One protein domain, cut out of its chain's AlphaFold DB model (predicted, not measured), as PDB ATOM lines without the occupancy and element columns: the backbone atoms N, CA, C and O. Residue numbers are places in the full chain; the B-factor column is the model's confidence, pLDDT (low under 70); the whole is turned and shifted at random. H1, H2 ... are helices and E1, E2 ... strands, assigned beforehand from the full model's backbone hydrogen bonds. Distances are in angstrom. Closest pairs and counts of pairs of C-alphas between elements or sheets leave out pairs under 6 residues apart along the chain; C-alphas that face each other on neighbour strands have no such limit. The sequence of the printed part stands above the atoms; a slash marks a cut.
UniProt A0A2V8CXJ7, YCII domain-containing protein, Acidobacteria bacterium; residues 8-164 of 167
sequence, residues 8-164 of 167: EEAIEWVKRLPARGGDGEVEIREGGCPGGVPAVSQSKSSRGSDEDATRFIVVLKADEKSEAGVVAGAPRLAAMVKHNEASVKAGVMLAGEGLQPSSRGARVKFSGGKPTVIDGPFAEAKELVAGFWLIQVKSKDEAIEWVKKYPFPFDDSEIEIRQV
ATOM      1  N   GLU A   8     -39.777 -12.523  11.939       96.25
ATOM      2  CA  GLU A   8     -40.522 -13.026  13.090       96.25
ATOM      3  C   GLU A   8     -40.378 -14.549  13.206       96.25
ATOM      4  O   GLU A   8     -40.116 -15.068  14.291       96.25
ATOM      5  N   GLU A   9     -40.446 -15.264  12.084       96.44
ATOM      6  CA  GLU A   9     -40.210 -16.707  12.059       96.44
ATOM      7  C   GLU A   9     -38.757 -17.062  12.411       96.44
ATOM      8  O   GLU A   9     -38.527 -17.993  13.190       96.44
ATOM      9  N   ALA A  10     -37.776 -16.292  11.920       96.06
ATOM     10  CA  ALA A  10     -36.373 -16.451  12.314       96.06
ATOM     11  C   ALA A  10     -36.188 -16.291  13.832       96.06
ATOM     12  O   ALA A  10     -35.489 -17.082  14.468       96.06
ATOM     13  N   ILE A  11     -36.844 -15.293  14.433       95.50
ATOM     14  CA  ILE A  11     -36.814 -15.045  15.878       95.50
ATOM     15  C   ILE A  11     -37.401 -16.237  16.642       95.50
ATOM     16  O   ILE A  11     -36.774 -16.730  17.583       95.50
ATOM     17  N   GLU A  12     -38.569 -16.740  16.239       95.00
ATOM     18  CA  GLU A  12     -39.188 -17.911  16.872       95.00
ATOM     19  C   GLU A  12     -38.365 -19.189  16.675       95.00
ATOM     20  O   GLU A  12     -38.330 -20.068  17.538       95.00
ATOM     21  N   TRP A  13     -37.654 -19.312  15.557       93.88
ATOM     22  CA  TRP A  13     -36.674 -20.372  15.359       93.88
ATOM     23  C   TRP A  13     -35.506 -20.262  16.346       93.88
ATOM     24  O   TRP A  13     -35.220 -21.232  17.049       93.88
ATOM     25  N   VAL A  14     -34.895 -19.081  16.490       92.69
ATOM     26  CA  VAL A  14     -33.770 -18.865  17.416       92.69
ATOM     27  C   VAL A  14     -34.182 -19.103  18.869       92.69
ATOM     28  O   VAL A  14     -33.452 -19.766  19.600       92.69
ATOM     29  N   LYS A  15     -35.371 -18.655  19.293       90.62
ATOM     30  CA  LYS A  15     -35.892 -18.880  20.657       90.62
ATOM     31  C   LYS A  15     -35.993 -20.358  21.049       90.62
ATOM     32  O   LYS A  15     -35.954 -20.667  22.238       90.62
ATOM     33  N   ARG A  16     -36.137 -21.259  20.069       87.88
ATOM     34  CA  ARG A  16     -36.217 -22.715  20.274       87.88
ATOM     35  C   ARG A  16     -34.850 -23.385  20.380       87.88
ATOM     36  O   ARG A  16     -34.795 -24.571  20.711       87.88
ATOM     37  N   LEU A  17     -33.758 -22.669  20.100       83.56
ATOM     38  CA  LEU A  17     -32.422 -23.221  20.269       83.56
ATOM     39  C   LEU A  17     -32.222 -23.634  21.731       83.56
ATOM     40  O   LEU A  17     -32.625 -22.900  22.637       83.56
ATOM     41  N   PRO A  18     -31.593 -24.794  21.984       71.31
ATOM     42  CA  PRO A  18     -31.275 -25.205  23.337       71.31
ATOM     43  C   PRO A  18     -30.254 -24.219  23.907       71.31
ATOM     44  O   PRO A  18     -29.049 -24.361  23.693       71.31
ATOM     45  N   ALA A  19     -30.731 -23.207  24.634       63.78
ATOM     46  CA  ALA A  19     -29.888 -22.380  25.477       63.78
ATOM     47  C   ALA A  19     -29.270 -23.336  26.498       63.78
ATOM     48  O   ALA A  19     -29.964 -23.826  27.389       63.78
ATOM     49  N   ARG A  20     -28.000 -23.707  26.306       57.50
ATOM     50  CA  ARG A  20     -27.274 -24.677  27.141       57.50
ATOM     51  C   ARG A  20     -27.006 -24.098  28.538       57.50
ATOM     52  O   ARG A  20     -25.856 -23.913  28.908       57.50
ATOM     53  N   GLY A  21     -28.055 -23.742  29.280       57.88
ATOM     54  CA  GLY A  21     -28.007 -23.188  30.636       57.88
ATOM     55  C   GLY A  21     -27.190 -21.902  30.809       57.88
ATOM     56  O   GLY A  21     -27.029 -21.462  31.941       57.88
ATOM     57  N   GLY A  22     -26.660 -21.325  29.729       66.31
ATOM     58  CA  GLY A  22     -25.754 -20.183  29.749       66.31
ATOM     59  C   GLY A  22     -26.389 -18.932  29.165       66.31
ATOM     60  O   GLY A  22     -27.277 -19.011  28.311       66.31
ATOM     61  N   ASP A  23     -25.906 -17.784  29.629       80.94
ATOM     62  CA  ASP A  23     -26.203 -16.501  29.008       80.94
ATOM     63  C   ASP A  23     -25.565 -16.445  27.610       80.94
ATOM     64  O   ASP A  23     -24.457 -16.942  27.394       80.94
ATOM     65  N   GLY A  24     -26.263 -15.848  26.647       87.19
ATOM     66  CA  GLY A  24     -25.773 -15.732  25.275       87.19
ATOM     67  C   GLY A  24     -26.632 -14.811  24.423       87.19
ATOM     68  O   GLY A  24     -27.742 -14.447  24.804       87.19
ATOM     69  N   GLU A  25     -26.121 -14.437  23.259       89.69
ATOM     70  CA  GLU A  25     -26.814 -13.573  22.307       89.69
ATOM     71  C   GLU A  25     -26.633 -14.114  20.888       89.69
ATOM     72  O   GLU A  25     -25.553 -14.574  20.520       89.69
ATOM     73  N   VAL A  26     -27.710 -14.081  20.105       92.62
ATOM     74  CA  VAL A  26     -27.718 -14.475  18.694       92.62
ATOM     75  C   VAL A  26     -28.200 -13.289  17.872       92.62
ATOM     76  O   VAL A  26     -29.319 -12.820  18.076       92.62
ATOM     77  N   GLU A  27     -27.377 -12.821  16.936       94.56
ATOM     78  CA  GLU A  27     -27.773 -11.819  15.945       94.56
ATOM     79  C   GLU A  27     -28.425 -12.494  14.732       94.56
ATOM     80  O   GLU A  27     -27.897 -13.451  14.165       94.56
ATOM     81  N   ILE A  28     -29.583 -11.975  14.336       95.69
ATOM     82  CA  ILE A  28     -30.347 -12.360  13.154       95.69
ATOM     83  C   ILE A  28     -30.199 -11.237  12.134       95.69
ATOM     84  O   ILE A  28     -30.549 -10.083  12.402       95.69
ATOM     85  N   ARG A  29     -29.711 -11.594  10.945       95.31
ATOM     86  CA  ARG A  29     -29.583 -10.695   9.799       95.31
ATOM     87  C   ARG A  29     -30.278 -11.294   8.597       95.31
ATOM     88  O   ARG A  29     -30.112 -12.476   8.305       95.31
ATOM     89  N   GLU A  30     -31.041 -10.459   7.906       95.44
ATOM     90  CA  GLU A  30     -31.598 -10.817   6.610       95.44
ATOM     91  C   GLU A  30     -30.458 -10.936   5.589       95.44
ATOM     92  O   GLU A  30     -29.576 -10.072   5.519       95.44
ATOM     93  N   GLY A  31     -30.467 -12.032   4.832       94.88
ATOM     94  CA  GLY A  31     -29.534 -12.267   3.737       94.88
ATOM     95  C   GLY A  31     -29.839 -11.397   2.516       94.88
ATOM     96  O   GLY A  31     -30.919 -10.827   2.373       94.88
ATOM     97  N   GLY A  32     -28.861 -11.288   1.627       93.75
ATOM     98  CA  GLY A  32     -28.939 -10.530   0.387       93.75
ATOM     99  C   GLY A  32     -28.077  -9.273   0.416       93.75
ATOM    100  O   GLY A  32     -28.228  -8.391   1.262       93.75
ATOM    101  N   CYS A  33     -27.197  -9.151  -0.577       93.12
ATOM    102  CA  CYS A  33     -26.414  -7.942  -0.793       93.12
ATOM    103  C   CYS A  33     -27.338  -6.773  -1.195       93.12
ATOM    104  O   CYS A  33     -28.066  -6.914  -2.180       93.12
ATOM    105  N   PRO A  34     -27.268  -5.594  -0.539       91.38
ATOM    106  CA  PRO A  34     -28.038  -4.412  -0.946       91.38
ATOM    107  C   PRO A  34     -27.827  -3.993  -2.413       91.38
ATOM    108  O   PRO A  34     -28.727  -3.442  -3.035       91.38
ATOM    109  N   GLY A  35     -26.655  -4.292  -2.984       91.75
ATOM    110  CA  GLY A  35     -26.338  -4.058  -4.396       91.75
ATOM    111  C   GLY A  35     -26.717  -5.192  -5.354       91.75
ATOM    112  O   GLY A  35     -26.335  -5.144  -6.519       91.75
ATOM    113  N   GLY A  36     -27.413  -6.232  -4.888       94.25
ATOM    114  CA  GLY A  36     -27.899  -7.321  -5.740       94.25
ATOM    115  C   GLY A  36     -26.838  -8.332  -6.186       94.25
ATOM    116  O   GLY A  36     -27.077  -9.074  -7.137       94.25
ATOM    117  N   VAL A  37     -25.673  -8.392  -5.526       94.88
ATOM    118  CA  VAL A  37     -24.717  -9.494  -5.740       94.88
ATOM    119  C   VAL A  37     -25.377 -10.806  -5.286       94.88
ATOM    120  O   VAL A  37     -25.784 -10.881  -4.122       94.88
ATOM    121  N   PRO A  38     -25.498 -11.831  -6.156       95.81
ATOM    122  CA  PRO A  38     -26.183 -13.072  -5.810       95.81
ATOM    123  C   PRO A  38     -25.506 -13.825  -4.665       95.81
ATOM    124  O   PRO A  38     -24.274 -13.889  -4.594       95.81
ATOM    125  N   ALA A  39     -26.323 -14.443  -3.812       94.38
ATOM    126  CA  ALA A  39     -25.849 -15.411  -2.836       94.38
ATOM    127  C   ALA A  39     -25.308 -16.662  -3.543       94.38
ATOM    128  O   ALA A  39     -25.789 -17.078  -4.600       94.38
ATOM    129  N   VAL A  40     -24.306 -17.280  -2.933       93.31
ATOM    130  CA  VAL A  40     -23.713 -18.535  -3.379       93.31
ATOM    131  C   VAL A  40     -23.957 -19.576  -2.301       93.31
ATOM    132  O   VAL A  40     -23.639 -19.356  -1.132       93.31
ATOM    133  N   SER A  41     -24.458 -20.736  -2.710       88.38
ATOM    134  CA  SER A  41     -24.579 -21.915  -1.860       88.38
ATOM    135  C   SER A  41     -24.290 -23.154  -2.699       88.38
ATOM    136  O   SER A  41     -25.089 -23.549  -3.548       88.38
ATOM    137  N   GLN A  42     -23.105 -23.735  -2.521       78.81
ATOM    138  CA  GLN A  42     -22.712 -24.991  -3.150       78.81
ATOM    139  C   GLN A  42     -22.911 -26.126  -2.147       78.81
ATOM    140  O   GLN A  42     -22.345 -26.117  -1.057       78.81
ATOM    141  N   SER A  43     -23.702 -27.130  -2.525       61.97
ATOM    142  CA  SER A  43     -23.956 -28.307  -1.681       61.97
ATOM    143  C   SER A  43     -22.804 -29.318  -1.687       61.97
ATOM    144  O   SER A  43     -22.742 -30.181  -0.813       61.97
ATOM    145  N   LYS A  44     -21.899 -29.237  -2.672       53.41
ATOM    146  CA  LYS A  44     -20.735 -30.116  -2.843       53.41
ATOM    147  C   LYS A  44     -19.575 -29.322  -3.439       53.41
ATOM    148  O   LYS A  44     -19.784 -28.555  -4.377       53.41
ATOM    149  N   SER A  45     -18.358 -29.521  -2.936       53.69
ATOM    150  CA  SER A  45     -17.165 -28.990  -3.594       53.69
ATOM    151  C   SER A  45     -17.006 -29.671  -4.960       53.69
ATOM    152  O   SER A  45     -17.018 -30.896  -5.070       53.69
ATOM    153  N   SER A  46     -16.876 -28.885  -6.030       52.31
ATOM    154  CA  SER A  46     -16.549 -29.411  -7.367       52.31
ATOM    155  C   SER A  46     -15.094 -29.890  -7.456       52.31
ATOM    156  O   SER A  46     -14.773 -30.757  -8.268       52.31
ATOM    157  N   ARG A  47     -14.223 -29.381  -6.573       52.16
ATOM    158  CA  ARG A  47     -12.994 -30.066  -6.162       52.16
ATOM    159  C   ARG A  47     -13.417 -31.278  -5.334       52.16
ATOM    160  O   ARG A  47     -13.748 -31.112  -4.162       52.16
ATOM    161  N   GLY A  48     -13.460 -32.471  -5.933       50.75
ATOM    162  CA  GLY A  48     -13.512 -33.719  -5.158       50.75
ATOM    163  C   GLY A  48     -12.451 -33.679  -4.056       50.75
ATOM    164  O   GLY A  48     -11.446 -33.015  -4.280       50.75
ATOM    165  N   SER A  49     -12.727 -34.297  -2.900       52.09
ATOM    166  CA  SER A  49     -11.915 -34.302  -1.667       52.09
ATOM    167  C   SER A  49     -10.427 -34.031  -1.917       52.09
ATOM    168  O   SER A  49      -9.635 -34.955  -2.082       52.09
ATOM    169  N   ASP A  50     -10.060 -32.754  -2.001       62.72
ATOM    170  CA  ASP A  50      -8.669 -32.340  -1.966       62.72
ATOM    171  C   ASP A  50      -8.350 -32.494  -0.486       62.72
ATOM    172  O   ASP A  50      -8.780 -31.669   0.316       62.72
ATOM    173  N   GLU A  51      -7.793 -33.649  -0.110       63.91
ATOM    174  CA  GLU A  51      -7.619 -34.063   1.291       63.91
ATOM    175  C   GLU A  51      -6.799 -33.035   2.095       63.91
ATOM    176  O   GLU A  51      -6.903 -32.982   3.317       63.91
ATOM    177  N   ASP A  52      -6.073 -32.158   1.394       74.69
ATOM    178  CA  ASP A  52      -5.280 -31.062   1.949       74.69
ATOM    179  C   ASP A  52      -6.028 -29.710   2.013       74.69
ATOM    180  O   ASP A  52      -5.491 -28.716   2.515       74.69
ATOM    181  N   ALA A  53      -7.249 -29.605   1.476       82.56
ATOM    182  CA  ALA A  53      -7.998 -28.352   1.463       82.56
ATOM    183  C   ALA A  53      -8.653 -28.079   2.821       82.56
ATOM    184  O   ALA A  53      -9.469 -28.843   3.324       82.56
ATOM    185  N   THR A  54      -8.343 -26.913   3.377       91.19
ATOM    186  CA  THR A  54      -8.912 -26.400   4.620       91.19
ATOM    187  C   THR A  54      -9.984 -25.359   4.318       91.19
ATOM    188  O   THR A  54      -9.840 -24.522   3.421       91.19
ATOM    189  N   ARG A  55     -11.065 -25.365   5.101       94.25
ATOM    190  CA  ARG A  55     -12.134 -24.370   4.986       94.25
ATOM    191  C   ARG A  55     -11.840 -23.137   5.835       94.25
ATOM    192  O   ARG A  55     -11.429 -23.242   6.988       94.25
ATOM    193  N   PHE A  56     -12.106 -21.960   5.281       96.81
ATOM    194  CA  PHE A  56     -12.023 -20.681   5.980       96.81
ATOM    195  C   PHE A  56     -13.319 -19.899   5.800       96.81
ATOM    196  O   PHE A  56     -13.847 -19.802   4.692       96.81
ATOM    197  N   ILE A  57     -13.808 -19.313   6.889       97.50
ATOM    198  CA  ILE A  57     -14.831 -18.273   6.839       97.50
ATOM    199  C   ILE A  57     -14.123 -16.919   6.750       97.50
ATOM    200  O   ILE A  57     -13.224 -16.612   7.535       97.50
ATOM    201  N   VAL A  58     -14.516 -16.133   5.756       98.25
ATOM    202  CA  VAL A  58     -14.081 -14.759   5.517       98.25
ATOM    203  C   VAL A  58     -15.267 -13.866   5.830       98.25
ATOM    204  O   VAL A  58     -16.313 -13.993   5.200       98.25
ATOM    205  N   VAL A  59     -15.120 -12.983   6.805       98.12
ATOM    206  CA  VAL A  59     -16.189 -12.131   7.320       98.12
ATOM    207  C   VAL A  59     -15.859 -10.687   6.975       98.12
ATOM    208  O   VAL A  59     -14.832 -10.168   7.409       98.12
ATOM    209  N   LEU A  60     -16.730 -10.038   6.200       97.50
ATOM    210  CA  LEU A  60     -16.675  -8.595   5.990       97.50
ATOM    211  C   LEU A  60     -17.301  -7.914   7.203       97.50
ATOM    212  O   LEU A  60     -18.505  -8.055   7.445       97.50
ATOM    213  N   LYS A  61     -16.486  -7.179   7.957       97.06
ATOM    214  CA  LYS A  61     -16.966  -6.351   9.061       97.06
ATOM    215  C   LYS A  61     -17.813  -5.214   8.502       97.06
ATOM    216  O   LYS A  61     -17.491  -4.654   7.453       97.06
ATOM    217  N   ALA A  62     -18.913  -4.908   9.181       95.88
ATOM    218  CA  ALA A  62     -19.736  -3.780   8.789       95.88
ATOM    219  C   ALA A  62     -19.043  -2.454   9.145       95.88
ATOM    220  O   ALA A  62     -18.210  -2.359  10.046       95.88
ATOM    221  N   ASP A  63     -19.407  -1.421   8.408       94.12
ATOM    222  CA  ASP A  63     -19.026  -0.034   8.623       94.12
ATOM    223  C   ASP A  63     -20.256   0.885   8.525       94.12
ATOM    224  O   ASP A  63     -21.371   0.447   8.224       94.12
ATOM    225  N   GLU A  64     -20.052   2.184   8.740       93.69
ATOM    226  CA  GLU A  64     -21.114   3.191   8.637       93.69
ATOM    227  C   GLU A  64     -21.842   3.162   7.283       93.69
ATOM    228  O   GLU A  64     -23.053   3.363   7.233       93.69
ATOM    229  N   LYS A  65     -21.133   2.884   6.178       94.19
ATOM    230  CA  LYS A  65     -21.716   2.865   4.828       94.19
ATOM    231  C   LYS A  65     -22.651   1.675   4.659       94.19
ATOM    232  O   LYS A  65     -23.777   1.841   4.194       94.19
ATOM    233  N   SER A  66     -22.194   0.488   5.043       94.25
ATOM    234  CA  SER A  66     -22.979  -0.743   4.969       94.25
ATOM    235  C   SER A  66     -24.225  -0.678   5.857       94.25
ATOM    236  O   SER A  66     -25.308  -1.027   5.393       94.25
ATOM    237  N   GLU A  67     -24.121  -0.138   7.075       95.56
ATOM    238  CA  GLU A  67     -25.255   0.019   7.998       95.56
ATOM    239  C   GLU A  67     -26.218   1.142   7.579       95.56
ATOM    240  O   GLU A  67     -27.418   1.063   7.840       95.56
ATOM    241  N   ALA A  68     -25.735   2.145   6.841       94.56
ATOM    242  CA  ALA A  68     -26.580   3.130   6.166       94.56
ATOM    243  C   ALA A  68     -27.225   2.599   4.866       94.56
ATOM    244  O   ALA A  68     -27.976   3.327   4.215       94.56
ATOM    245  N   GLY A  69     -26.941   1.354   4.463       91.94
ATOM    246  CA  GLY A  69     -27.463   0.764   3.228       91.94
ATOM    247  C   GLY A  69     -26.873   1.376   1.955       91.94
ATOM    248  O   GLY A  69     -27.483   1.292   0.889       91.94
ATOM    249  N   VAL A  70     -25.697   2.007   2.045       95.06
ATOM    250  CA  VAL A  70     -24.998   2.553   0.880       95.06
ATOM    251  C   VAL A  70     -24.604   1.407  -0.042       95.06
ATOM    252  O   VAL A  70     -23.982   0.426   0.365       95.06
ATOM    253  N   VAL A  71     -24.944   1.552  -1.319       94.38
ATOM    254  CA  VAL A  71     -24.660   0.554  -2.347       94.38
ATOM    255  C   VAL A  71     -23.383   0.934  -3.092       94.38
ATOM    256  O   VAL A  71     -23.209   2.078  -3.515       94.38
ATOM    257  N   ALA A  72     -22.481  -0.033  -3.265       94.31
ATOM    258  CA  ALA A  72     -21.282   0.146  -4.076       94.31
ATOM    259  C   ALA A  72     -21.633   0.458  -5.542       94.31
ATOM    260  O   ALA A  72     -22.662   0.032  -6.062       94.31
ATOM    261  N   GLY A  73     -20.758   1.179  -6.245       95.94
ATOM    262  CA  GLY A  73     -20.988   1.515  -7.651       95.94
ATOM    263  C   GLY A  73     -21.096   0.275  -8.552       95.94
ATOM    264  O   GLY A  73     -20.423  -0.731  -8.324       95.94
ATOM    265  N   ALA A  74     -21.886   0.371  -9.626       96.44
ATOM    266  CA  ALA A  74     -22.138  -0.740 -10.551       96.44
ATOM    267  C   ALA A  74     -20.866  -1.458 -11.069       96.44
ATOM    268  O   ALA A  74     -20.867  -2.690 -11.088       96.44
ATOM    269  N   PRO A  75     -19.754  -0.767 -11.415       97.00
ATOM    270  CA  PRO A  75     -18.518  -1.451 -11.804       97.00
ATOM    271  C   PRO A  75     -17.932  -2.332 -10.692       97.00
ATOM    272  O   PRO A  75     -17.410  -3.411 -10.974       97.00
ATOM    273  N   ARG A  76     -18.039  -1.898  -9.429       96.38
ATOM    274  CA  ARG A  76     -17.559  -2.664  -8.272       96.38
ATOM    275  C   ARG A  76     -18.424  -3.897  -8.044       96.38
ATOM    276  O   ARG A  76     -17.887  -4.992  -7.930       96.38
ATOM    277  N   LEU A  77     -19.747  -3.733  -8.074       97.19
ATOM    278  CA  LEU A  77     -20.698  -4.842  -7.956       97.19
ATOM    279  C   LEU A  77     -20.483  -5.890  -9.058       97.19
ATOM    280  O   LEU A  77     -20.399  -7.080  -8.769       97.19
ATOM    281  N   ALA A  78     -20.299  -5.462 -10.310       97.88
ATOM    282  CA  ALA A  78     -20.007  -6.367 -11.421       97.88
ATOM    283  C   ALA A  78     -18.681  -7.127 -11.229       97.88
ATOM    284  O   ALA A  78     -18.591  -8.317 -11.542       97.88
ATOM    285  N   ALA A  79     -17.654  -6.469 -10.681       98.12
ATOM    286  CA  ALA A  79     -16.393  -7.122 -10.346       98.12
ATOM    287  C   ALA A  79     -16.565  -8.172  -9.235       98.12
ATOM    288  O   ALA A  79     -15.994  -9.257  -9.349       98.12
ATOM    289  N   MET A  80     -17.376  -7.889  -8.207       98.06
ATOM    290  CA  MET A  80     -17.716  -8.851  -7.146       98.06
ATOM    291  C   MET A  80     -18.422 -10.082  -7.703       98.06
ATOM    292  O   MET A  80     -17.997 -11.201  -7.421       98.06
ATOM    293  N   VAL A  81     -19.447  -9.886  -8.540       98.06
ATOM    294  CA  VAL A  81     -20.168 -10.984  -9.204       98.06
ATOM    295  C   VAL A  81     -19.188 -11.856  -9.986       98.06
ATOM    296  O   VAL A  81     -19.089 -13.056  -9.735       98.06
ATOM    297  N   LYS A  82     -18.375 -11.242 -10.852       98.19
ATOM    298  CA  LYS A  82     -17.382 -11.955 -11.662       98.19
ATOM    299  C   LYS A  82     -16.363 -12.720 -10.807       98.19
ATOM    300  O   LYS A  82     -15.972 -13.831 -11.164       98.19
ATOM    301  N   HIS A  83     -15.908 -12.137  -9.697       98.25
ATOM    302  CA  HIS A  83     -14.949 -12.784  -8.800       98.25
ATOM    303  C   HIS A  83     -15.573 -13.977  -8.062       98.25
ATOM    304  O   HIS A  83     -14.940 -15.033  -7.972       98.25
ATOM    305  N   ASN A  84     -16.812 -13.838  -7.574       97.69
ATOM    306  CA  ASN A  84     -17.557 -14.927  -6.939       97.69
ATOM    307  C   ASN A  84     -17.758 -16.087  -7.925       97.69
ATOM    308  O   ASN A  84     -17.399 -17.219  -7.614       97.69
ATOM    309  N   GLU A  85     -18.238 -15.811  -9.141       96.56
ATOM    310  CA  GLU A  85     -18.437 -16.822 -10.191       96.56
ATOM    311  C   GLU A  85     -17.140 -17.558 -10.544       96.56
ATOM    312  O   GLU A  85     -17.115 -18.788 -10.636       96.56
ATOM    313  N   ALA A  86     -16.037 -16.821 -10.704       96.56
ATOM    314  CA  ALA A  86     -14.729 -17.411 -10.970       96.56
ATOM    315  C   ALA A  86     -14.249 -18.290  -9.804       96.56
ATOM    316  O   ALA A  86     -13.729 -19.382 -10.034       96.56
ATOM    317  N   SER A  87     -14.462 -17.847  -8.561       96.06
ATOM    318  CA  SER A  87     -14.078 -18.595  -7.358       96.06
ATOM    319  C   SER A  87     -14.912 -19.863  -7.178       96.06
ATOM    320  O   SER A  87     -14.367 -20.901  -6.807       96.06
ATOM    321  N   VAL A  88     -16.207 -19.816  -7.496       94.94
ATOM    322  CA  VAL A  88     -17.086 -20.995  -7.528       94.94
ATOM    323  C   VAL A  88     -16.623 -21.972  -8.605       94.94
ATOM    324  O   VAL A  88     -16.419 -23.152  -8.327       94.94
ATOM    325  N   LYS A  89     -16.376 -21.488  -9.829       93.62
ATOM    326  CA  LYS A  89     -15.896 -22.322 -10.943       93.62
ATOM    327  C   LYS A  89     -14.551 -22.987 -10.638       93.62
ATOM    328  O   LYS A  89     -14.324 -24.118 -11.054       93.62
ATOM    329  N   ALA A  90     -13.673 -22.303  -9.906       92.75
ATOM    330  CA  ALA A  90     -12.384 -22.832  -9.463       92.75
ATOM    331  C   ALA A  90     -12.484 -23.811  -8.275       92.75
ATOM    332  O   ALA A  90     -11.466 -24.376  -7.868       92.75
ATOM    333  N   GLY A  91     -13.678 -23.994  -7.697       92.00
ATOM    334  CA  GLY A  91     -13.889 -24.801  -6.495       92.00
ATOM    335  C   GLY A  91     -13.274 -24.188  -5.235       92.00
ATOM    336  O   GLY A  91     -12.966 -24.918  -4.298       92.00
ATOM    337  N   VAL A  92     -13.047 -22.871  -5.226       94.88
ATOM    338  CA  VAL A  92     -12.514 -22.123  -4.078       94.88
ATOM    339  C   VAL A  92     -13.646 -21.630  -3.185       94.88
ATOM    340  O   VAL A  92     -13.559 -21.776  -1.976       94.88
ATOM    341  N   MET A  93     -14.713 -21.060  -3.747       95.25
ATOM    342  CA  MET A  93     -15.826 -20.512  -2.967       95.25
ATOM    343  C   MET A  93     -16.968 -21.526  -2.860       95.25
ATOM    344  O   MET A  93     -17.491 -21.987  -3.874       95.25
ATOM    345  N   LEU A  94     -17.355 -21.846  -1.626       94.12
ATOM    346  CA  LEU A  94     -18.407 -22.810  -1.295       94.12
ATOM    347  C   LEU A  94     -19.731 -22.127  -0.985       94.12
ATOM    348  O   LEU A  94     -20.789 -22.586  -1.404       94.12
ATOM    349  N   ALA A  95     -19.676 -21.021  -0.256       95.56
ATOM    350  CA  ALA A  95     -20.845 -20.216   0.040       95.56
ATOM    351  C   ALA A  95     -20.446 -18.753   0.194       95.56
ATOM    352  O   ALA A  95     -19.274 -18.440   0.401       95.56
ATOM    353  N   GLY A  96     -21.415 -17.858   0.121       96.56
ATOM    354  CA  GLY A  96     -21.219 -16.475   0.520       96.56
ATOM    355  C   GLY A  96     -22.414 -15.617   0.183       96.56
ATOM    356  O   GLY A  96     -23.131 -15.877  -0.781       96.56
ATOM    357  N   GLU A  97     -22.631 -14.608   1.006       96.88
ATOM    358  CA  GLU A  97     -23.824 -13.783   0.953       96.88
ATOM    359  C   GLU A  97     -23.559 -12.443   1.641       96.88
ATOM    360  O   GLU A  97     -22.853 -12.377   2.653       96.88
ATOM    361  N   GLY A  98     -24.099 -11.366   1.069       96.75
ATOM    362  CA  GLY A  98     -24.162 -10.071   1.745       96.75
ATOM    363  C   GLY A  98     -25.306 -10.058   2.753       96.75
ATOM    364  O   GLY A  98     -26.295 -10.753   2.555       96.75
ATOM    365  N   LEU A  99     -25.188  -9.272   3.812       96.75
ATOM    366  CA  LEU A  99     -26.230  -9.115   4.822       96.75
ATOM    367  C   LEU A  99     -26.835  -7.713   4.728       96.75
ATOM    368  O   LEU A  99     -26.132  -6.726   4.507       96.75
ATOM    369  N   GLN A 100     -28.149  -7.622   4.911       96.62
ATOM    370  CA  GLN A 100     -28.865  -6.349   5.023       96.62
ATOM    371  C   GLN A 100     -28.472  -5.611   6.311       96.62
ATOM    372  O   GLN A 100     -28.091  -6.298   7.255       96.62
ATOM    373  N   PRO A 101     -28.591  -4.268   6.397       96.50
ATOM    374  CA  PRO A 101     -28.262  -3.468   7.592       96.50
ATOM    375  C   PRO A 101     -28.909  -3.951   8.902       96.50
ATOM    376  O   PRO A 101     -29.995  -4.533   8.883       96.50
ATOM    377  N   SER A 102     -28.297  -3.656  10.059       96.69
ATOM    378  CA  SER A 102     -28.799  -4.093  11.378       96.69
ATOM    379  C   SER A 102     -30.164  -3.519  11.715       96.69
ATOM    380  O   SER A 102     -30.909  -4.143  12.459       96.69
ATOM    381  N   SER A 103     -30.537  -2.381  11.127       96.56
ATOM    382  CA  SER A 103     -31.880  -1.800  11.236       96.56
ATOM    383  C   SER A 103     -32.990  -2.737  10.740       96.56
ATOM    384  O   SER A 103     -34.147  -2.567  11.115       96.56
ATOM    385  N   ARG A 104     -32.648  -3.747   9.929       96.00
ATOM    386  CA  ARG A 104     -33.550  -4.823   9.488       96.00
ATOM    387  C   ARG A 104     -33.377  -6.120  10.284       96.00
ATOM    388  O   ARG A 104     -34.113  -7.074  10.056       96.00
ATOM    389  N   GLY A 105     -32.408  -6.172  11.192       95.88
ATOM    390  CA  GLY A 105     -32.084  -7.334  12.011       95.88
ATOM    391  C   GLY A 105     -32.735  -7.319  13.393       95.88
ATOM    392  O   GLY A 105     -33.463  -6.398  13.770       95.88
ATOM    393  N   ALA A 106     -32.443  -8.368  14.157       97.06
ATOM    394  CA  ALA A 106     -32.820  -8.504  15.560       97.06
ATOM    395  C   ALA A 106     -31.751  -9.301  16.319       97.06
ATOM    396  O   ALA A 106     -31.058 -10.131  15.737       97.06
ATOM    397  N   ARG A 107     -31.622  -9.081  17.623       95.12
ATOM    398  CA  ARG A 107     -30.825  -9.908  18.533       95.12
ATOM    399  C   ARG A 107     -31.744 -10.644  19.486       95.12
ATOM    400  O   ARG A 107     -32.694 -10.070  20.013       95.12
ATOM    401  N   VAL A 108     -31.456 -11.918  19.718       94.00
ATOM    402  CA  VAL A 108     -32.120 -12.721  20.744       94.00
ATOM    403  C   VAL A 108     -31.116 -12.987  21.852       94.00
ATOM    404  O   VAL A 108     -30.161 -13.743  21.670       94.00
ATOM    405  N   LYS A 109     -31.338 -12.359  23.005       92.31
ATOM    406  CA  LYS A 109     -30.521 -12.529  24.203       92.31
ATOM    407  C   LYS A 109     -31.170 -13.537  25.139       92.31
ATOM    408  O   LYS A 109     -32.307 -13.349  25.572       92.31
ATOM    409  N   PHE A 110     -30.429 -14.576  25.487       90.12
ATOM    410  CA  PHE A 110     -30.793 -15.580  26.474       90.12
ATOM    411  C   PHE A 110     -30.169 -15.190  27.807       90.12
ATOM    412  O   PHE A 110     -28.950 -15.065  27.906       90.12
ATOM    413  N   SER A 111     -31.001 -14.979  28.826       87.06
ATOM    414  CA  SER A 111     -30.534 -14.768  30.195       87.06
ATOM    415  C   SER A 111     -31.497 -15.404  31.189       87.06
ATOM    416  O   SER A 111     -32.716 -15.298  31.033       87.06
ATOM    417  N   GLY A 112     -30.971 -16.132  32.177       82.88
ATOM    418  CA  GLY A 112     -31.795 -16.825  33.180       82.88
ATOM    419  C   GLY A 112     -32.846 -17.776  32.582       82.88
ATOM    420  O   GLY A 112     -33.956 -17.882  33.102       82.88
ATOM    421  N   GLY A 113     -32.527 -18.421  31.453       79.12
ATOM    422  CA  GLY A 113     -33.423 -19.353  30.756       79.12
ATOM    423  C   GLY A 113     -34.567 -18.702  29.970       79.12
ATOM    424  O   GLY A 113     -35.448 -19.416  29.495       79.12
ATOM    425  N   LYS A 114     -34.579 -17.371  29.817       84.62
ATOM    426  CA  LYS A 114     -35.605 -16.646  29.053       84.62
ATOM    427  C   LYS A 114     -34.981 -15.890  27.876       84.62
ATOM    428  O   LYS A 114     -34.010 -15.160  28.083       84.62
ATOM    429  N   PRO A 115     -35.527 -16.029  26.655       91.25
ATOM    430  CA  PRO A 115     -35.122 -15.200  25.534       91.25
ATOM    431  C   PRO A 115     -35.781 -13.817  25.612       91.25
ATOM    432  O   PRO A 115     -36.969 -13.686  25.907       91.25
ATOM    433  N   THR A 116     -35.013 -12.787  25.283       93.31
ATOM    434  CA  THR A 116     -35.467 -11.409  25.059       93.31
ATOM    435  C   THR A 116     -35.050 -10.986  23.659       93.31
ATOM    436  O   THR A 116     -33.994 -11.395  23.186       93.31
ATOM    437  N   VAL A 117     -35.899 -10.220  22.978       95.62
ATOM    438  CA  VAL A 117     -35.659  -9.777  21.600       95.62
ATOM    439  C   VAL A 117     -35.333  -8.291  21.611       95.62
ATOM    440  O   VAL A 117     -35.994  -7.524  22.309       95.62
ATOM    441  N   ILE A 118     -34.315  -7.910  20.850       95.38
ATOM    442  CA  ILE A 118     -33.859  -6.534  20.668       95.38
ATOM    443  C   ILE A 118     -33.850  -6.270  19.164       95.38
ATOM    444  O   ILE A 118     -33.046  -6.859  18.443       95.38
ATOM    445  N   ASP A 119     -34.741  -5.414  18.677       96.31
ATOM    446  CA  ASP A 119     -34.687  -4.954  17.289       96.31
ATOM    447  C   ASP A 119     -33.504  -4.000  17.085       96.31
ATOM    448  O   ASP A 119     -33.122  -3.259  17.995       96.31
ATOM    449  N   GLY A 120     -32.906  -4.040  15.894       93.50
ATOM    450  CA  GLY A 120     -31.858  -3.093  15.531       93.50
ATOM    451  C   GLY A 120     -32.387  -1.681  15.227       93.50
ATOM    452  O   GLY A 120     -33.594  -1.431  15.282       93.50
ATOM    453  N   PRO A 121     -31.499  -0.737  14.868       94.75
ATOM    454  CA  PRO A 121     -30.072  -0.932  14.610       94.75
ATOM    455  C   PRO A 121     -29.246  -1.149  15.883       94.75
ATOM    456  O   PRO A 121     -29.642  -0.742  16.975       94.75
ATOM    457  N   PHE A 122     -28.080  -1.775  15.738       91.38
ATOM    458  CA  PHE A 122     -27.153  -1.999  16.849       91.38
ATOM    459  C   PHE A 122     -26.044  -0.944  16.858       91.38
ATOM    460  O   PHE A 122     -25.622  -0.458  15.809       91.38
ATOM    461  N   ALA A 123     -25.573  -0.586  18.055       81.69
ATOM    462  CA  ALA A 123     -24.382   0.246  18.211       81.69
ATOM    463  C   ALA A 123     -23.115  -0.522  17.781       81.69
ATOM    464  O   ALA A 123     -23.152  -1.745  17.656       81.69
ATOM    465  N   GLU A 124     -22.006   0.200  17.585       80.44
ATOM    466  CA  GLU A 124     -20.690  -0.360  17.225       80.44
ATOM    467  C   GLU A 124     -20.687  -1.128  15.887       80.44
ATOM    468  O   GLU A 124     -20.458  -2.334  15.832       80.44
ATOM    469  N   ALA A 125     -20.901  -0.418  14.769       71.75
ATOM    470  CA  ALA A 125     -20.979  -1.015  13.426       71.75
ATOM    471  C   ALA A 125     -19.801  -1.955  13.097       71.75
ATOM    472  O   ALA A 125     -20.007  -3.012  12.509       71.75
ATOM    473  N   LYS A 126     -18.584  -1.623  13.550       76.81
ATOM    474  CA  LYS A 126     -17.383  -2.444  13.326       76.81
ATOM    475  C   LYS A 126     -17.401  -3.788  14.041       76.81
ATOM    476  O   LYS A 126     -16.589  -4.644  13.716       76.81
ATOM    477  N   GLU A 127     -18.296  -4.015  14.993       86.25
ATOM    478  CA  GLU A 127     -18.480  -5.336  15.592       86.25
ATOM    479  C   GLU A 127     -19.419  -6.218  14.756       86.25
ATOM    480  O   GLU A 127     -19.330  -7.446  14.832       86.25
ATOM    481  N   LEU A 128     -20.235  -5.616  13.886       93.88
ATOM    482  CA  LEU A 128     -21.233  -6.295  13.061       93.88
ATOM    483  C   LEU A 128     -20.627  -6.906  11.790       93.88
ATOM    484  O   LEU A 128     -19.461  -6.693  11.440       93.88
ATOM    485  N   VAL A 129     -21.446  -7.689  11.086       95.81
ATOM    486  CA  VAL A 129     -21.082  -8.385   9.846       95.81
ATOM    487  C   VAL A 129     -21.942  -7.867   8.697       95.81
ATOM    488  O   VAL A 129     -23.166  -7.903   8.773       95.81
ATOM    489  N   ALA A 130     -21.302  -7.427   7.613       96.62
ATOM    490  CA  ALA A 130     -21.973  -6.983   6.387       96.62
ATOM    491  C   ALA A 130     -22.054  -8.082   5.312       96.62
ATOM    492  O   ALA A 130     -22.755  -7.937   4.313       96.62
ATOM    493  N   GLY A 131     -21.335  -9.186   5.492       96.81
ATOM    494  CA  GLY A 131     -21.353 -10.320   4.576       96.81
ATOM    495  C   GLY A 131     -20.277 -11.340   4.911       96.81
ATOM    496  O   GLY A 131     -19.393 -11.088   5.732       96.81
ATOM    497  N   PHE A 132     -20.343 -12.496   4.263       97.69
ATOM    498  CA  PHE A 132     -19.337 -13.535   4.433       97.69
ATOM    499  C   PHE A 132     -19.077 -14.317   3.148       97.69
ATOM    500  O   PHE A 132     -19.904 -14.354   2.237       97.69
ATOM    501  N   TRP A 133     -17.947 -15.020   3.133       98.06
ATOM    502  CA  TRP A 133     -17.613 -16.068   2.176       98.06
ATOM    503  C   TRP A 133     -17.083 -17.278   2.937       98.06
ATOM    504  O   TRP A 133     -16.238 -17.144   3.816       98.06
ATOM    505  N   LEU A 134     -17.555 -18.469   2.590       96.88
ATOM    506  CA  LEU A 134     -16.932 -19.727   2.975       96.88
ATOM    507  C   LEU A 134     -16.081 -20.194   1.798       96.88
ATOM    508  O   LEU A 134     -16.618 -20.507   0.731       96.88
ATOM    509  N   ILE A 135     -14.769 -20.237   1.992       96.12
ATOM    510  CA  ILE A 135     -13.807 -20.656   0.973       96.12
ATOM    511  C   ILE A 135     -13.071 -21.924   1.405       96.12
ATOM    512  O   ILE A 135     -12.960 -22.210   2.595       96.12
ATOM    513  N   GLN A 136     -12.545 -22.667   0.438       93.88
ATOM    514  CA  GLN A 136     -11.647 -23.796   0.649       93.88
ATOM    515  C   GLN A 136     -10.336 -23.599  -0.118       93.88
ATOM    516  O   GLN A 136     -10.310 -23.410  -1.339       93.88
ATOM    517  N   VAL A 137      -9.235 -23.628   0.621       94.25
ATOM    518  CA  VAL A 137      -7.876 -23.342   0.145       94.25
ATOM    519  C   VAL A 137      -6.873 -24.167   0.951       94.25
ATOM    520  O   VAL A 137      -7.233 -24.745   1.973       94.25
ATOM    521  N   LYS A 138      -5.612 -24.239   0.526       93.31
ATOM    522  CA  LYS A 138      -4.630 -25.131   1.171       93.31
ATOM    523  C   LYS A 138      -4.057 -24.581   2.473       93.31
ATOM    524  O   LYS A 138      -3.434 -25.309   3.237       93.31
ATOM    525  N   SER A 139      -4.209 -23.284   2.724       94.06
ATOM    526  CA  SER A 139      -3.630 -22.637   3.898       94.06
ATOM    527  C   SER A 139      -4.296 -21.304   4.219       94.06
ATOM    528  O   SER A 139      -4.995 -20.708   3.397       94.06
ATOM    529  N   LYS A 140      -4.013 -20.790   5.421       95.88
ATOM    530  CA  LYS A 140      -4.398 -19.431   5.820       95.88
ATOM    531  C   LYS A 140      -3.782 -18.370   4.900       95.88
ATOM    532  O   LYS A 140      -4.432 -17.370   4.618       95.88
ATOM    533  N   ASP A 141      -2.566 -18.591   4.409       97.69
ATOM    534  CA  ASP A 141      -1.900 -17.647   3.508       97.69
ATOM    535  C   ASP A 141      -2.613 -17.583   2.153       97.69
ATOM    536  O   ASP A 141      -2.840 -16.494   1.632       97.69
ATOM    537  N   GLU A 142      -3.077 -18.717   1.619       97.12
ATOM    538  CA  GLU A 142      -3.917 -18.715   0.416       97.12
ATOM    539  C   GLU A 142      -5.261 -18.007   0.645       97.12
ATOM    540  O   GLU A 142      -5.734 -17.297  -0.245       97.12
ATOM    541  N   ALA A 143      -5.861 -18.144   1.834       97.81
ATOM    542  CA  ALA A 143      -7.074 -17.408   2.191       97.81
ATOM    543  C   ALA A 143      -6.819 -15.891   2.214       97.81
ATOM    544  O   ALA A 143      -7.609 -15.119   1.669       97.81
ATOM    545  N   ILE A 144      -5.690 -15.461   2.786       98.31
ATOM    546  CA  ILE A 144      -5.263 -14.056   2.804       98.31
ATOM    547  C   ILE A 144      -5.031 -13.540   1.378       98.31
ATOM    548  O   ILE A 144      -5.477 -12.444   1.040       98.31
ATOM    549  N   GLU A 145      -4.371 -14.316   0.519       98.19
ATOM    550  CA  GLU A 145      -4.140 -13.932  -0.878       98.19
ATOM    551  C   GLU A 145      -5.430 -13.870  -1.700       98.19
ATOM    552  O   GLU A 145      -5.540 -13.041  -2.607       98.19
ATOM    553  N   TRP A 146      -6.420 -14.708  -1.388       98.12
ATOM    554  CA  TRP A 146      -7.759 -14.596  -1.962       98.12
ATOM    555  C   TRP A 146      -8.428 -13.284  -1.530       98.12
ATOM    556  O   TRP A 146      -8.862 -12.514  -2.388       98.12
ATOM    557  N   VAL A 147      -8.407 -12.970  -0.228       98.12
ATOM    558  CA  VAL A 147      -8.962 -11.724   0.335       98.12
ATOM    559  C   VAL A 147      -8.330 -10.485  -0.298       98.12
ATOM    560  O   VAL A 147      -9.050  -9.598  -0.744       98.12
ATOM    561  N   LYS A 148      -6.999 -10.434  -0.433       97.12
ATOM    562  CA  LYS A 148      -6.291  -9.297  -1.055       97.12
ATOM    563  C   LYS A 148      -6.696  -9.032  -2.509       97.12
ATOM    564  O   LYS A 148      -6.523  -7.919  -2.997       97.12
ATOM    565  N   LYS A 149      -7.186 -10.051  -3.220       96.94
ATOM    566  CA  LYS A 149      -7.623  -9.955  -4.624       96.94
ATOM    567  C   LYS A 149      -9.121  -9.695  -4.756       96.94
ATOM    568  O   LYS A 149      -9.591  -9.465  -5.873       96.94
ATOM    569  N   TYR A 150      -9.870  -9.781  -3.659       97.88
ATOM    570  CA  TYR A 150     -11.311  -9.634  -3.691       97.88
ATOM    571  C   TYR A 150     -11.701  -8.165  -3.931       97.88
ATOM    572  O   TYR A 150     -11.186  -7.271  -3.257       97.88
ATOM    573  N   PRO A 151     -12.610  -7.872  -4.876       96.81
ATOM    574  CA  PRO A 151     -13.037  -6.506  -5.157       96.81
ATOM    575  C   PRO A 151     -14.109  -6.053  -4.152       96.81
ATOM    576  O   PRO A 151     -15.276  -5.943  -4.517       96.81
ATOM    577  N   PHE A 152     -13.725  -5.798  -2.899       95.94
ATOM    578  CA  PHE A 152     -14.641  -5.366  -1.832       95.94
ATOM    579  C   PHE A 152     -15.506  -4.152  -2.222       95.94
ATOM    580  O   PHE A 152     -15.094  -3.343  -3.057       95.94
ATOM    581  N   PRO A 153     -16.718  -4.013  -1.643       92.69
ATOM    582  CA  PRO A 153     -17.676  -2.983  -2.052       92.69
ATOM    583  C   PRO A 153     -17.128  -1.552  -1.920       92.69
ATOM    584  O   PRO A 153     -17.486  -0.689  -2.726       92.69
ATOM    585  N   PHE A 154     -16.232  -1.311  -0.962       92.81
ATOM    586  CA  PHE A 154     -15.592  -0.020  -0.718       92.81
ATOM    587  C   PHE A 154     -14.076  -0.180  -0.568       92.81
ATOM    588  O   PHE A 154     -13.589  -1.282  -0.333       92.81
ATOM    589  N   ASP A 155     -13.336   0.919  -0.745       88.88
ATOM    590  CA  ASP A 155     -11.865   0.898  -0.716       88.88
ATOM    591  C   ASP A 155     -11.316   0.575   0.682       88.88
ATOM    592  O   ASP A 155     -10.340  -0.163   0.805       88.88
ATOM    593  N   ASP A 156     -11.993   1.058   1.725       89.56
ATOM    594  CA  ASP A 156     -11.742   0.660   3.105       89.56
ATOM    595  C   ASP A 156     -12.681  -0.498   3.457       89.56
ATOM    596  O   ASP A 156     -13.903  -0.387   3.342       89.56
ATOM    597  N   SER A 157     -12.124  -1.640   3.845       92.12
ATOM    598  CA  SER A 157     -12.881  -2.807   4.302       92.12
ATOM    599  C   SER A 157     -12.041  -3.595   5.296       92.12
ATOM    600  O   SER A 157     -10.860  -3.847   5.059       92.12
ATOM    601  N   GLU A 158     -12.652  -3.992   6.407       95.56
ATOM    602  CA  GLU A 158     -12.005  -4.808   7.429       95.56
ATOM    603  C   GLU A 158     -12.513  -6.246   7.332       95.56
ATOM    604  O   GLU A 158     -13.719  -6.493   7.272       95.56
ATOM    605  N   ILE A 159     -11.575  -7.194   7.274       97.62
ATOM    606  CA  ILE A 159     -11.856  -8.597   6.978       97.62
ATOM    607  C   ILE A 159     -11.306  -9.478   8.091       97.62
ATOM    608  O   ILE A 159     -10.104  -9.485   8.355       97.62
ATOM    609  N   GLU A 160     -12.180 -10.276   8.697       97.56
ATOM    610  CA  GLU A 160     -11.792 -11.333   9.627       97.56
ATOM    611  C   GLU A 160     -11.725 -12.667   8.872       97.56
ATOM    612  O   GLU A 160     -12.655 -13.044   8.160       97.56
ATOM    613  N   ILE A 161     -10.614 -13.394   9.014       98.06
ATOM    614  CA  ILE A 161     -10.419 -14.720   8.415       98.06
ATOM    615  C   ILE A 161     -10.271 -15.728   9.546       98.06
ATOM    616  O   ILE A 161      -9.364 -15.609  10.372       98.06
ATOM    617  N   ARG A 162     -11.121 -16.756   9.564       97.38
ATOM    618  CA  ARG A 162     -11.032 -17.839  10.548       97.38
ATOM    619  C   ARG A 162     -11.053 -19.186   9.861       97.38
ATOM    620  O   ARG A 162     -11.854 -19.423   8.962       97.38
ATOM    621  N   GLN A 163     -10.206 -20.087  10.335       95.81
ATOM    622  CA  GLN A 163     -10.275 -21.483   9.942       95.81
ATOM    623  C   GLN A 163     -11.551 -22.116  10.502       95.81
ATOM    624  O   GLN A 163     -11.891 -21.922  11.671       95.81
ATOM    625  N   VAL A 164     -12.248 -22.874   9.664       93.69
ATOM    626  CA  VAL A 164     -13.333 -23.758  10.082       93.69
ATOM    627  C   VAL A 164     -12.695 -25.084  10.473       93.69
ATOM    628  O   VAL A 164     -11.933 -25.655   9.697       93.69
TER     629      VAL A 164
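This is residues 8 to 164 of the 167 residues of the protein "YCII domain-containing protein" of Acidobacteria bacterium (UniProt A0A2V8CXJ7). The model has two lobes: the larger is a four-stranded sheet, E3, E6, E2 and E7, with helices H3 and H4 over one face, and the smaller is a three-stranded sheet, E1, E4 and E5, with helix H1 over one face. Links with no named element run between the lobes, and the short helix H2 only grazes the larger sheet. The printed part has 157 residues, with four named helices and seven named strands in the order H1 E1 E2 H2 H3 E3 E4 E5 E6 H4 E7. Both sheets are antiparallel throughout, in the orders E3 - E6 - E2 - E7 and E1 - E4 - E5, and the class is mixed, helices and strands. The whole is compact, with a radius of gyration of the C-alphas of 16.9 A and spans of 46 by 38 by 25 A.

The larger sheet holds E3, residues 93 to 98, E6, residues 129 to 137, E2, residues 54 to 61, and E7, residues 159 to 163, with E3 and E7 as edge strands. It is twisted, its C-alphas lying up to 4.1 A off the best plane. E3 and E6 have N 94 and O 134 within hydrogen-bond range at 2.8 A; E6 and E2 have N 56 and O 135 at 2.8 A; E2 and E7 have N 57 and O 162 at 2.9 A. Residues 40 to 41 pair antiparallel with residues 95 to 96 of E3. H3, residues 74 to 89, is on this sheet at a height of 12.0 A, over E3 and along the strands, at 10 degrees to E3 on the local plane; the closest C-alphas of the two, Ser 87 and Met 93, are 5.1 A apart. H4, residues 140 to 149, is on the same face at a height of 8.7 A, over E2 and slantwise to the strands, at 42 degrees to E2 on the local plane; the closest C-alphas of the two, Phe 56 and Ala 143, are 7.0 A apart. This makes two layers, helices on one face of a sheet, though H3 and H4 are apart. H2, residues 64 to 67, only grazes the sheet with its residues 65 to 67. Two split strand-helix-strand units, each of two strands that run the same way in the sheet with another strand between them and helices between them along the chain, have right-handed crossovers: E2, H2 H3, E3, with E6 between E2 and E3 in the sheet, and E6, H4, E7, with E2 between E6 and E7 in the sheet. The smaller sheet holds E1, residues 24 to 28, E4, residues 106 to 111, and E5, residues 114 to 119. E1 and E4 have N 26 and O 108 within range at 2.9 A, and the hairpin E4 and E5 has N 109 and O 116 at 2.8 A. H1, residues 8 to 15, is on this sheet at a height of 8.7 A, over E4 and along the strands, at 25 degrees to E4 on the local plane; the closest C-alphas of the two, Ile 11 and Val 108, are 7.1 A apart. In H1, H3 and H4 every O i to N i+4 pair is within hydrogen-bond range; H2 is too short for such a pair.

H1, residues 8 to 15, begins at C-alpha 8 at (-40.522, -13.026, 13.090). E2, residues 54 to 61, is 22.1 A long, H3, residues 74 to 89, 22.5 A, and E6, residues 129 to 137, 22.2 A. E7, residues 159 to 163, ends at C-alpha 163 at (-10.275, -21.483, 9.942).

The C-alphas of Pro 75 and Gly 112, the two farthest apart, are 49.4 A apart. The printed part has no cut. The link from E1 to E2, 25 residues, is long. The mean pLDDT of the printed part is 90.6; residues 19 to 22 and 43 to 51 are under 70.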